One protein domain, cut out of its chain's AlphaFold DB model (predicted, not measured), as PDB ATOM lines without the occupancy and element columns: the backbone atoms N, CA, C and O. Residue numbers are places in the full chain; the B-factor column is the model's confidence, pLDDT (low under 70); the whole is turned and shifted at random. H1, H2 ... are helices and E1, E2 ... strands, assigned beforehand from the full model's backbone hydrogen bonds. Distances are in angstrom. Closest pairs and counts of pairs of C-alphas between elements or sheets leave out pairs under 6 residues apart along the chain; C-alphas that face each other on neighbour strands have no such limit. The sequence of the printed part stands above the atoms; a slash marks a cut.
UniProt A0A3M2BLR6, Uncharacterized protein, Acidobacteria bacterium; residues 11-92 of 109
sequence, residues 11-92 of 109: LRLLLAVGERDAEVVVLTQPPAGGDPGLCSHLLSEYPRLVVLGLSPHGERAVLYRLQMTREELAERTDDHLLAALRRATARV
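Overview. This is residues 11 to 92 of the 109 residues of an uncharacterized protein of Acidobacteria bacterium (UniProt A0A3M2BLR6). A small body and a long arm make this domain: H2 packs on one face of a three-stranded sheet with H1 next to it, while residues 66 to 77 run out from the sheet and H3 folds back toward it. The printed part has 82 residues, with named elements in the order H1, E1, H2, E2, E3, H3. The sheet is mixed, in the order E1, E2, E3, and the class is mixed, helices and strands. The whole is loose, with a radius of gyration of the C-alphas of 17.1 A, and flat, spanning 49 by 31 by 16 A.

Arrangement. Start at H1, residues 11 to 19; it is close to but not clearly touching H2, residues 37 to 45, with the closest C-alphas, Leu 14 and Leu 42, 6.3 A apart. They run the same way at a shallow tilt of 25 degrees. Next look at E1, residues 24 to 28, parallel to E2, residues 50 to 54; N 25 and O 50 are within hydrogen-bond range at 2.9 A. E1, H2 and E2 form a strand-helix-strand unit, two parallel neighbour strands with a helix between, its crossover right-handed. H2 is on the sheet over E2 at a height of 9.3 A; their closest C-alphas, Cys 39 and Val 51, are 6.8 A apart. E2 and E3, residues 61 to 65, form an antiparallel hairpin, with N 53 and O 62 at 2.8 A. H3, residues 78 to 90, is not on the sheet and is apart from H1 and H2. Every O i to N i+4 pair is within hydrogen-bond range in H2 and H3, and 4 of 5 in H1.

Along the chain. Find C-alpha 11 at (126.573, 126.081, 127.426), where H1 begins its 12.7 A. E1 and E3 each span 13.5 A, E2 13.0 A and H2 12.6 A. H3 runs 18.4 A, from C-alpha 78 at (112.640, 119.934, 169.743) to C-alpha 90 at (117.243, 111.122, 154.240).

Size, cuts and confidence. The farthest C-alphas, His 57 and Thr 77, are 51.6 A apart. The printed part has no cut; the link from E3 to H3 is long, and residues 74 to 80, of which 78 to 80 belong to H3, stand free. Look for pLDDT under 70 at residues 31 to 36 and 91 to 92.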
ATOM      1  N   LEU A  11     126.795 124.680 127.078       90.12
ATOM      2  CA  LEU A  11     126.573 126.081 127.426       90.12
ATOM      3  C   LEU A  11     125.468 126.689 126.556       90.12
ATOM      4  O   LEU A  11     124.596 127.389 127.066       90.12
ATOM      5  N   ARG A  12     125.464 126.392 125.252       93.44
ATOM      6  CA  ARG A  12     124.387 126.800 124.338       93.44
ATOM      7  C   ARG A  12     123.049 126.213 124.742       93.44
ATOM      8  O   ARG A  12     122.062 126.936 124.702       93.44
ATOM      9  N   LEU A  13     123.025 124.959 125.189       93.44
ATOM     10  CA  LEU A  13     121.807 124.341 125.695       93.44
ATOM     11  C   LEU A  13     121.232 125.118 126.885       93.44
ATOM     12  O   LEU A  13     120.040 125.410 126.899       93.44
ATOM     13  N   LEU A  14     122.071 125.502 127.851       92.19
ATOM     14  CA  LEU A  14     121.646 126.270 129.025       92.19
ATOM     15  C   LEU A  14     120.978 127.606 128.646       92.19
ATOM     16  O   LEU A  14     119.964 127.987 129.229       92.19
ATOM     17  N   LEU A  15     121.545 128.306 127.659       93.56
ATOM     18  CA  LEU A  15     120.999 129.564 127.149       93.56
ATOM     19  C   LEU A  15     119.698 129.327 126.372       93.56
ATOM     20  O   LEU A  15     118.692 129.990 126.621       93.56
ATOM     21  N   ALA A  16     119.697 128.331 125.485       95.31
ATOM     22  CA  ALA A  16     118.564 128.002 124.631       95.31
ATOM     23  C   ALA A  16     117.315 127.595 125.424       95.31
ATOM     24  O   ALA A  16     116.204 127.870 124.980       95.31
ATOM     25  N   VAL A  17     117.478 126.959 126.589       95.75
ATOM     26  CA  VAL A  17     116.356 126.598 127.470       95.75
ATOM     27  C   VAL A  17     115.569 127.833 127.899       95.75
ATOM     28  O   VAL A  17     114.345 127.831 127.793       95.75
ATOM     29  N   GLY A  18     116.262 128.888 128.331       93.38
ATOM     30  CA  GLY A  18     115.624 130.140 128.730       93.38
ATOM     31  C   GLY A  18     115.082 130.929 127.542       93.38
ATOM     32  O   GLY A  18     113.980 131.456 127.611       93.38
ATOM     33  N   GLU A  19     115.819 130.982 126.431       96.44
ATOM     34  CA  GLU A  19     115.392 131.714 125.227       96.44
ATOM     35  C   GLU A  19     114.145 131.116 124.561       96.44
ATOM     36  O   GLU A  19     113.388 131.837 123.912       96.44
ATOM     37  N   ARG A  20     113.952 129.798 124.685       95.88
ATOM     38  CA  ARG A  20     112.878 129.047 124.018       95.88
ATOM     39  C   ARG A  20     111.765 128.613 124.974       95.88
ATOM     40  O   ARG A  20     110.899 127.851 124.552       95.88
ATOM     41  N   ASP A  21     111.810 129.047 126.236       92.88
ATOM     42  CA  ASP A  21     110.886 128.632 127.300       92.88
ATOM     43  C   ASP A  21     110.710 127.099 127.371       92.88
ATOM     44  O   ASP A  21     109.604 126.570 127.500       92.88
ATOM     45  N   ALA A  22     111.813 126.353 127.244       96.12
ATOM     46  CA  ALA A  22     111.755 124.897 127.209       96.12
ATOM     47  C   ALA A  22     111.369 124.321 128.585       96.12
ATOM     48  O   ALA A  22     112.007 124.597 129.598       96.12
ATOM     49  N   GLU A  23     110.352 123.457 128.612       95.31
ATOM     50  CA  GLU A  23     109.887 122.784 129.838       95.31
ATOM     51  C   GLU A  23     110.595 121.442 130.086       95.31
ATOM     52  O   GLU A  23     110.659 120.952 131.218       95.31
ATOM     53  N   VAL A  24     111.129 120.839 129.018       96.31
ATOM     54  CA  VAL A  24     111.793 119.534 129.038       96.31
ATOM     55  C   VAL A  24     113.091 119.601 128.245       96.31
ATOM     56  O   VAL A  24     113.105 120.060 127.106       96.31
ATOM     57  N   VAL A  25     114.168 119.078 128.825       95.25
ATOM     58  CA  VAL A  25     115.448 118.857 128.143       95.25
ATOM     59  C   VAL A  25     115.740 117.366 128.098       95.25
ATOM     60  O   VAL A  25     115.623 116.678 129.112       95.25
ATOM     61  N   VAL A  26     116.150 116.867 126.935       93.25
ATOM     62  CA  VAL A  26     116.587 115.478 126.759       93.25
ATOM     63  C   VAL A  26     118.098 115.462 126.551       93.25
ATOM     64  O   VAL A  26     118.605 116.152 125.673       93.25
ATOM     65  N   LEU A  27     118.812 114.683 127.362       90.81
ATOM     66  CA  LEU A  27     120.267 114.545 127.310       90.81
ATOM     67  C   LEU A  27     120.659 113.090 127.096       90.81
ATOM     68  O   LEU A  27     120.066 112.186 127.684       90.81
ATOM     69  N   THR A  28     121.722 112.856 126.335       87.88
ATOM     70  CA  THR A  28     122.376 111.546 126.319       87.88
ATOM     71  C   THR A  28     123.278 111.405 127.544       87.88
ATOM     72  O   THR A  28     124.114 112.268 127.809       87.88
ATOM     73  N   GLN A  29     123.125 110.319 128.299       82.12
ATOM     74  CA  GLN A  29     123.964 110.029 129.458       82.12
ATOM     75  C   GLN A  29     125.245 109.290 129.063       82.12
ATOM     76  O   GLN A  29     125.210 108.435 128.173       82.12
ATOM     77  N   PRO A  30     126.367 109.546 129.757       74.31
ATOM     78  CA  PRO A  30     127.558 108.722 129.625       74.31
ATOM     79  C   PRO A  30     127.256 107.254 129.982       74.31
ATOM     80  O   PRO A  30     126.521 107.008 130.943       74.31
ATOM     81  N   PRO A  31     127.865 106.271 129.289       66.19
ATOM     82  CA  PRO A  31     127.652 104.843 129.560       66.19
ATOM     83  C   PRO A  31     127.955 104.430 131.004       66.19
ATOM     84  O   PRO A  31     127.309 103.537 131.537       66.19
ATOM     85  N   ALA A  32     128.915 105.105 131.645       65.69
ATOM     86  CA  ALA A  32     129.343 104.811 133.010       65.69
ATOM     87  C   ALA A  32     128.311 105.190 134.087       65.69
ATOM     88  O   ALA A  32     128.495 104.823 135.240       65.69
ATOM     89  N   GLY A  33     127.235 105.903 133.731       60.19
ATOM     90  CA  GLY A  33     126.284 106.425 134.705       60.19
ATOM     91  C   GLY A  33     126.906 107.561 135.516       60.19
ATOM     92  O   GLY A  33     127.853 107.396 136.273       60.19
ATOM     93  N   GLY A  34     126.379 108.759 135.344       60.88
ATOM     94  CA  GLY A  34     126.833 109.923 136.086       60.88
ATOM     95  C   GLY A  34     125.918 111.082 135.774       60.88
ATOM     96  O   GLY A  34     125.429 111.190 134.649       60.88
ATOM     97  N   ASP A  35     125.663 111.918 136.776       61.91
ATOM     98  CA  ASP A  35     124.988 113.181 136.538       61.91
ATOM     99  C   ASP A  35     125.978 114.103 135.815       61.91
ATOM    100  O   ASP A  35     127.003 114.467 136.408       61.91
ATOM    101  N   PRO A  36     125.773 114.444 134.529       63.50
ATOM    102  CA  PRO A  36     126.595 115.473 133.926       63.50
ATOM    103  C   PRO A  36     126.325 116.733 134.747       63.50
ATOM    104  O   PRO A  36     125.167 117.097 134.912       63.50
ATOM    105  N   GLY A  37     127.349 117.417 135.267       80.94
ATOM    106  CA  GLY A  37     127.162 118.640 136.075       80.94
ATOM    107  C   GLY A  37     126.266 119.710 135.419       80.94
ATOM    108  O   GLY A  37     125.798 120.632 136.074       80.94
ATOM    109  N   LEU A  38     125.973 119.548 134.128       86.06
ATOM    110  CA  LEU A  38     124.931 120.241 133.392       86.06
ATOM    111  C   LEU A  38     123.506 120.067 133.956       86.06
ATOM    112  O   LEU A  38     122.786 121.055 134.003       86.06
ATOM    113  N   CYS A  39     123.072 118.875 134.385       89.12
ATOM    114  CA  CYS A  39     121.714 118.670 134.917       89.12
ATOM    115  C   CYS A  39     121.486 119.480 136.193       89.12
ATOM    116  O   CYS A  39     120.473 120.165 136.319       89.12
ATOM    117  N   SER A  40     122.430 119.418 137.136       88.06
ATOM    118  CA  SER A  40     122.345 120.183 138.381       88.06
ATOM    119  C   SER A  40     122.356 121.689 138.113       88.06
ATOM    120  O   SER A  40     121.589 122.420 138.741       88.06
ATOM    121  N   HIS A  41     123.143 122.154 137.137       91.38
ATOM    122  CA  HIS A  41     123.137 123.555 136.726       91.38
ATOM    123  C   HIS A  41     121.812 123.968 136.064       91.38
ATOM    124  O   HIS A  41     121.198 124.936 136.504       91.38
ATOM    125  N   LEU A  42     121.311 123.191 135.096       93.12
ATOM    126  CA  LEU A  42     120.017 123.407 134.435       93.12
ATOM    127  C   LEU A  42     118.871 123.510 135.442       93.12
ATOM    128  O   LEU A  42     118.046 124.411 135.357       93.12
ATOM    129  N   LEU A  43     118.831 122.596 136.409       92.88
ATOM    130  CA  LEU A  43     117.800 122.577 137.437       92.88
ATOM    131  C   LEU A  43     117.936 123.737 138.430       92.88
ATOM    132  O   LEU A  43     116.924 124.225 138.926       92.88
ATOM    133  N   SER A  44     119.157 124.195 138.711       91.50
ATOM    134  CA  SER A  44     119.382 125.356 139.580       91.50
ATOM    135  C   SER A  44     118.912 126.657 138.924       91.50
ATOM    136  O   SER A  44     118.270 127.468 139.587       91.50
ATOM    137  N   GLU A  45     119.193 126.832 137.629       93.81
ATOM    138  CA  GLU A  45     118.788 128.016 136.855       93.81
ATOM    139  C   GLU A  45     117.293 127.990 136.495       93.81
ATOM    140  O   GLU A  45     116.610 129.010 136.560       93.81
ATOM    141  N   TYR A  46     116.754 126.808 136.178       94.62
ATOM    142  CA  TYR A  46     115.363 126.617 135.768       94.62
ATOM    143  C   TYR A  46     114.663 125.579 136.663       94.62
ATOM    144  O   TYR A  46     114.480 124.427 136.268       94.62
ATOM    145  N   PRO A  47     114.179 125.955 137.864       92.44
ATOM    146  CA  PRO A  47     113.660 124.991 138.843       92.44
ATOM    147  C   PRO A  47     112.394 124.232 138.437       92.44
ATOM    148  O   PRO A  47     112.026 123.255 139.084       92.44
ATOM    149  N   ARG A  48     111.692 124.703 137.401       92.12
ATOM    150  CA  ARG A  48     110.508 124.032 136.839       92.12
ATOM    151  C   ARG A  48     110.852 123.076 135.698       92.12
ATOM    152  O   ARG A  48     109.965 122.361 135.245       92.12
ATOM    153  N   LEU A  49     112.103 123.079 135.242       95.19
ATOM    154  CA  LEU A  49     112.562 122.241 134.149       95.19
ATOM    155  C   LEU A  49     112.549 120.767 134.557       95.19
ATOM    156  O   LEU A  49     112.896 120.400 135.684       95.19
ATOM    157  N   VAL A  50     112.195 119.913 133.603       95.19
ATOM    158  CA  VAL A  50     112.377 118.469 133.703       95.19
ATOM    159  C   VAL A  50     113.520 118.055 132.781       95.19
ATOM    160  O   VAL A  50     113.517 118.383 131.597       95.19
ATOM    161  N   VAL A  51     114.491 117.307 133.301       93.88
ATOM    162  CA  VAL A  51     115.599 116.772 132.500       93.88
ATOM    163  C   VAL A  51     115.445 115.260 132.373       93.88
ATOM    164  O   VAL A  51     115.349 114.547 133.371       93.88
ATOM    165  N   LEU A  52     115.420 114.761 131.142       92.44
ATOM    166  CA  LEU A  52     115.385 113.340 130.816       92.44
ATOM    167  C   LEU A  52     116.757 112.910 130.292       92.44
ATOM    168  O   LEU A  52     117.140 113.252 129.177       92.44
ATOM    169  N   GLY A  53     117.491 112.140 131.085       90.94
ATOM    170  CA  GLY A  53     118.706 111.462 130.653       90.94
ATOM    171  C   GLY A  53     118.374 110.129 129.985       90.94
ATOM    172  O   GLY A  53     117.701 109.299 130.590       90.94
ATOM    173  N   LEU A  54     118.866 109.896 128.772       89.50
ATOM    174  CA  LEU A  54     118.739 108.633 128.041       89.50
ATOM    175  C   LEU A  54     120.118 108.022 127.799       89.50
ATOM    176  O   LEU A  54     121.039 108.727 127.391       89.50
ATOM    177  N   SER A  55     120.284 106.716 128.004       86.69
ATOM    178  CA  SER A  55     121.504 106.042 127.551       86.69
ATOM    179  C   SER A  55     121.593 106.077 126.014       86.69
ATOM    180  O   SER A  55     120.558 106.140 125.347       86.69
ATOM    181  N   PRO A  56     122.801 106.002 125.418       82.31
ATOM    182  CA  PRO A  56     122.980 106.090 123.963       82.31
ATOM    183  C   PRO A  56     122.175 105.055 123.159       82.31
ATOM    184  O   PRO A  56     121.868 105.279 121.992       82.31
ATOM    185  N   HIS A  57     121.821 103.931 123.789       83.44
ATOM    186  CA  HIS A  57     121.046 102.842 123.188       83.44
ATOM    187  C   HIS A  57     119.607 102.749 123.721       83.44
ATOM    188  O   HIS A  57     118.892 101.807 123.396       83.44
ATOM    189  N   GLY A  58     119.161 103.710 124.539       78.94
ATOM    190  CA  GLY A  58     117.792 103.768 125.066       78.94
ATOM    191  C   GLY A  58     117.451 102.714 126.126       78.94
ATOM    192  O   GLY A  58     116.315 102.645 126.581       78.94
ATOM    193  N   GLU A  59     118.423 101.909 126.550       85.31
ATOM    194  CA  GLU A  59     118.256 100.847 127.553       85.31
ATOM    195  C   GLU A  59     117.935 101.386 128.952       85.31
ATOM    196  O   GLU A  59     117.359 100.686 129.785       85.31
ATOM    197  N   ARG A  60     118.313 102.641 129.223       84.50
ATOM    198  CA  ARG A  60     118.088 103.304 130.503       84.50
ATOM    199  C   ARG A  60     117.606 104.728 130.284       84.50
ATOM    200  O   ARG A  60     118.190 105.474 129.502       84.50
ATOM    201  N   ALA A  61     116.577 105.102 131.037       88.88
ATOM    202  CA  ALA A  61     116.079 106.463 131.135       88.88
ATOM    203  C   ALA A  61     116.086 106.906 132.603       88.88
ATOM    204  O   ALA A  61     115.701 106.141 133.488       88.88
ATOM    205  N   VAL A  62     116.528 108.134 132.862       87.56
ATOM    206  CA  VAL A  62     116.571 108.743 134.195       87.56
ATOM    207  C   VAL A  62     115.927 110.118 134.124       87.56
ATOM    208  O   VAL A  62     116.229 110.904 133.232       87.56
ATOM    209  N   LEU A  63     115.032 110.411 135.066       90.88
ATOM    210  CA  LEU A  63     114.352 111.697 135.156       90.88
ATOM    211  C   LEU A  63     114.932 112.510 136.316       90.88
ATOM    212  O   LEU A  63     114.930 112.041 137.453       90.88
ATOM    213  N   TYR A  64     115.344 113.742 136.041       90.19
ATOM    214  CA  TYR A  64     115.793 114.710 137.034       90.19
ATOM    215  C   TYR A  64     114.819 115.888 137.080       90.19
ATOM    216  O   TYR A  64     114.423 116.428 136.046       90.19
ATOM    217  N   ARG A  65     114.417 116.285 138.288       92.62
ATOM    218  CA  ARG A  65     113.572 117.461 138.532       92.62
ATOM    219  C   ARG A  65     113.793 117.988 139.943       92.62
ATOM    220  O   ARG A  65     114.000 117.195 140.862       92.62
ATOM    221  N   LEU A  66     113.666 119.299 140.138       89.69
ATOM    222  CA  LEU A  66     113.523 119.856 141.482       89.69
ATOM    223  C   LEU A  66     112.068 119.736 141.928       89.69
ATOM    224  O   LEU A  66     111.147 120.153 141.231       89.69
ATOM    225  N   GLN A  67     111.852 119.155 143.107       84.62
ATOM    226  CA  GLN A  67     110.518 118.986 143.675       84.62
ATOM    227  C   GLN A  67     110.451 119.670 145.038       84.62
ATOM    228  O   GLN A  67     110.990 119.175 146.026       84.62
ATOM    229  N   MET A  68     109.764 120.812 145.097       81.12
ATOM    230  CA  MET A  68     109.486 121.475 146.367       81.12
ATOM    231  C   MET A  68     108.446 120.662 147.139       81.12
ATOM    232  O   MET A  68     107.324 120.463 146.673       81.12
ATOM    233  N   THR A  69     108.804 120.201 148.334       82.00
ATOM    234  CA  THR A  69     107.876 119.531 149.249       82.00
ATOM    235  C   THR A  69     107.558 120.439 150.425       82.00
ATOM    236  O   THR A  69     108.466 120.996 151.039       82.00
ATOM    237  N   ARG A  70     106.274 120.557 150.770       82.62
ATOM    238  CA  ARG A  70     105.812 121.232 151.985       82.62
ATOM    239  C   ARG A  70     105.265 120.186 152.952       82.62
ATOM    240  O   ARG A  70     104.375 119.428 152.585       82.62
ATOM    241  N   GLU A  71     105.789 120.166 154.170       83.19
ATOM    242  CA  GLU A  71     105.312 119.316 155.266       83.19
ATOM    243  C   GLU A  71     104.855 120.230 156.406       83.19
ATOM    244  O   GLU A  71     105.582 121.141 156.806       83.19
ATOM    245  N   GLU A  72     103.635 120.028 156.906       82.50
ATOM    246  CA  GLU A  72     103.164 120.716 158.107       82.50
ATOM    247  C   GLU A  72     103.565 119.909 159.337       82.50
ATOM    248  O   GLU A  72     103.228 118.734 159.470       82.50
ATOM    249  N   LEU A  73     104.301 120.546 160.246       84.69
ATOM    250  CA  LEU A  73     104.724 119.924 161.495       84.69
ATOM    251  C   LEU A  73     103.666 120.203 162.563       84.69
ATOM    252  O   LEU A  73     103.524 121.336 163.024       84.69
ATOM    253  N   ALA A  74     102.910 119.165 162.923       76.81
ATOM    254  CA  ALA A  74     101.825 119.255 163.901       76.81
ATOM    255  C   ALA A  74     102.324 119.610 165.315       76.81
ATOM    256  O   ALA A  74     101.651 120.331 166.048       76.81
ATOM    257  N   GLU A  75     103.525 119.153 165.677       77.19
ATOM    258  CA  GLU A  75     104.141 119.376 166.987       77.19
ATOM    259  C   GLU A  75     105.478 120.109 166.835       77.19
ATOM    260  O   GLU A  75     106.304 119.755 165.993       77.19
ATOM    261  N   ARG A  76     105.680 121.153 167.649       82.56
ATOM    262  CA  ARG A  76     106.862 122.037 167.607       82.56
ATOM    263  C   ARG A  76     107.854 121.761 168.738       82.56
ATOM    264  O   ARG A  76     108.565 122.665 169.160       82.56
ATOM    265  N   THR A  77     107.852 120.545 169.270       89.69
ATOM    266  CA  THR A  77     108.848 120.118 170.257       89.69
ATOM    267  C   THR A  77     110.187 119.876 169.565       89.69
ATOM    268  O   THR A  77     110.227 119.502 168.389       89.69
ATOM    269  N   ASP A  78     111.286 120.069 170.293       88.69
ATOM    270  CA  ASP A  78     112.640 119.934 169.743       88.69
ATOM    271  C   ASP A  78     112.869 118.552 169.110       88.69
ATOM    272  O   ASP A  78     113.405 118.451 168.005       88.69
ATOM    273  N   ASP A  79     112.372 117.488 169.745       88.06
ATOM    274  CA  ASP A  79     112.487 116.118 169.239       88.06
ATOM    275  C   ASP A  79     111.727 115.907 167.922       88.06
ATOM    276  O   ASP A  79     112.241 115.266 166.999       88.06
ATOM    277  N   HIS A  80     110.526 116.480 167.788       84.38
ATOM    278  CA  HIS A  80     109.739 116.375 166.557       84.38
ATOM    279  C   HIS A  80     110.354 117.188 165.416       84.38
ATOM    280  O   HIS A  80     110.371 116.717 164.274       84.38
ATOM    281  N   LEU A  81     110.915 118.364 165.717       89.12
ATOM    282  CA  LEU A  81     111.652 119.178 164.750       89.12
ATOM    283  C   LEU A  81     112.905 118.445 164.253       89.12
ATOM    284  O   LEU A  81     113.121 118.336 163.045       89.12
ATOM    285  N   LEU A  82     113.698 117.871 165.163       90.69
ATOM    286  CA  LEU A  82     114.891 117.101 164.810       90.69
ATOM    287  C   LEU A  82     114.544 115.846 164.001       90.69
ATOM    288  O   LEU A  82     115.216 115.542 163.012       90.69
ATOM    289  N   ALA A  83     113.484 115.126 164.373       86.75
ATOM    290  CA  ALA A  83     113.017 113.968 163.619       86.75
ATOM    291  C   ALA A  83     112.545 114.354 162.208       86.75
ATOM    292  O   ALA A  83     112.853 113.646 161.247       86.75
ATOM    293  N   ALA A  84     111.831 115.475 162.065       86.94
ATOM    294  CA  ALA A  84     111.403 115.991 160.767       86.94
ATOM    295  C   ALA A  84     112.592 116.362 159.873       86.94
ATOM    296  O   ALA A  84     112.645 115.931 158.720       86.94
ATOM    297  N   LEU A  85     113.587 117.070 160.416       88.25
ATOM    298  CA  LEU A  85     114.813 117.414 159.691       88.25
ATOM    299  C   LEU A  85     115.553 116.162 159.202       88.25
ATOM    300  O   LEU A  85     115.918 116.090 158.031       88.25
ATOM    301  N   ARG A  86     115.698 115.140 160.056       88.44
ATOM    302  CA  ARG A  86     116.340 113.867 159.679       88.44
ATOM    303  C   ARG A  86     115.605 113.154 158.541       88.44
ATOM    304  O   ARG A  86     116.253 112.638 157.633       88.44
ATOM    305  N   ARG A  87     114.265 113.135 158.558       84.31
ATOM    306  CA  ARG A  87     113.462 112.557 157.462       84.31
ATOM    307  C   ARG A  87     113.639 113.338 156.161       84.31
ATOM    308  O   ARG A  87     113.780 112.720 155.108       84.31
ATOM    309  N   ALA A  88     113.642 114.668 156.236       82.75
ATOM    310  CA  ALA A  88     113.808 115.529 155.071       82.75
ATOM    311  C   ALA A  88     115.171 115.311 154.395       82.75
ATOM    312  O   ALA A  88     115.229 115.187 153.175       82.75
ATOM    313  N   THR A  89     116.253 115.176 155.169       82.38
ATOM    314  CA  THR A  89     117.599 114.938 154.623       82.38
ATOM    315  C   THR A  89     117.811 113.510 154.124       82.38
ATOM    316  O   THR A  89     118.575 113.312 153.187       82.38
ATOM    317  N   ALA A  90     117.130 112.510 154.698       75.50
ATOM    318  CA  ALA A  90     117.243 111.122 154.240       75.50
ATOM    319  C   ALA A  90     116.706 110.931 152.808       75.50
ATOM    320  O   ALA A  90     117.303 110.199 152.028       75.50
ATOM    321  N   ARG A  91     115.637 111.648 152.431       62.41
ATOM    322  CA  ARG A  91     115.034 111.588 151.082       62.41
ATOM    323  C   ARG A  91     115.913 112.167 149.970       62.41
ATOM    324  O   ARG A  91     115.661 111.905 148.801       62.41
ATOM    325  N   VAL A  92     116.924 112.966 150.316       58.62
ATOM    326  CA  VAL A  92     117.855 113.569 149.345       58.62
ATOM    327  C   VAL A  92     118.873 112.537 148.830       58.62
ATOM    328  O   VAL A  92     119.445 112.718 147.760       58.62
TER     329      VAL A  92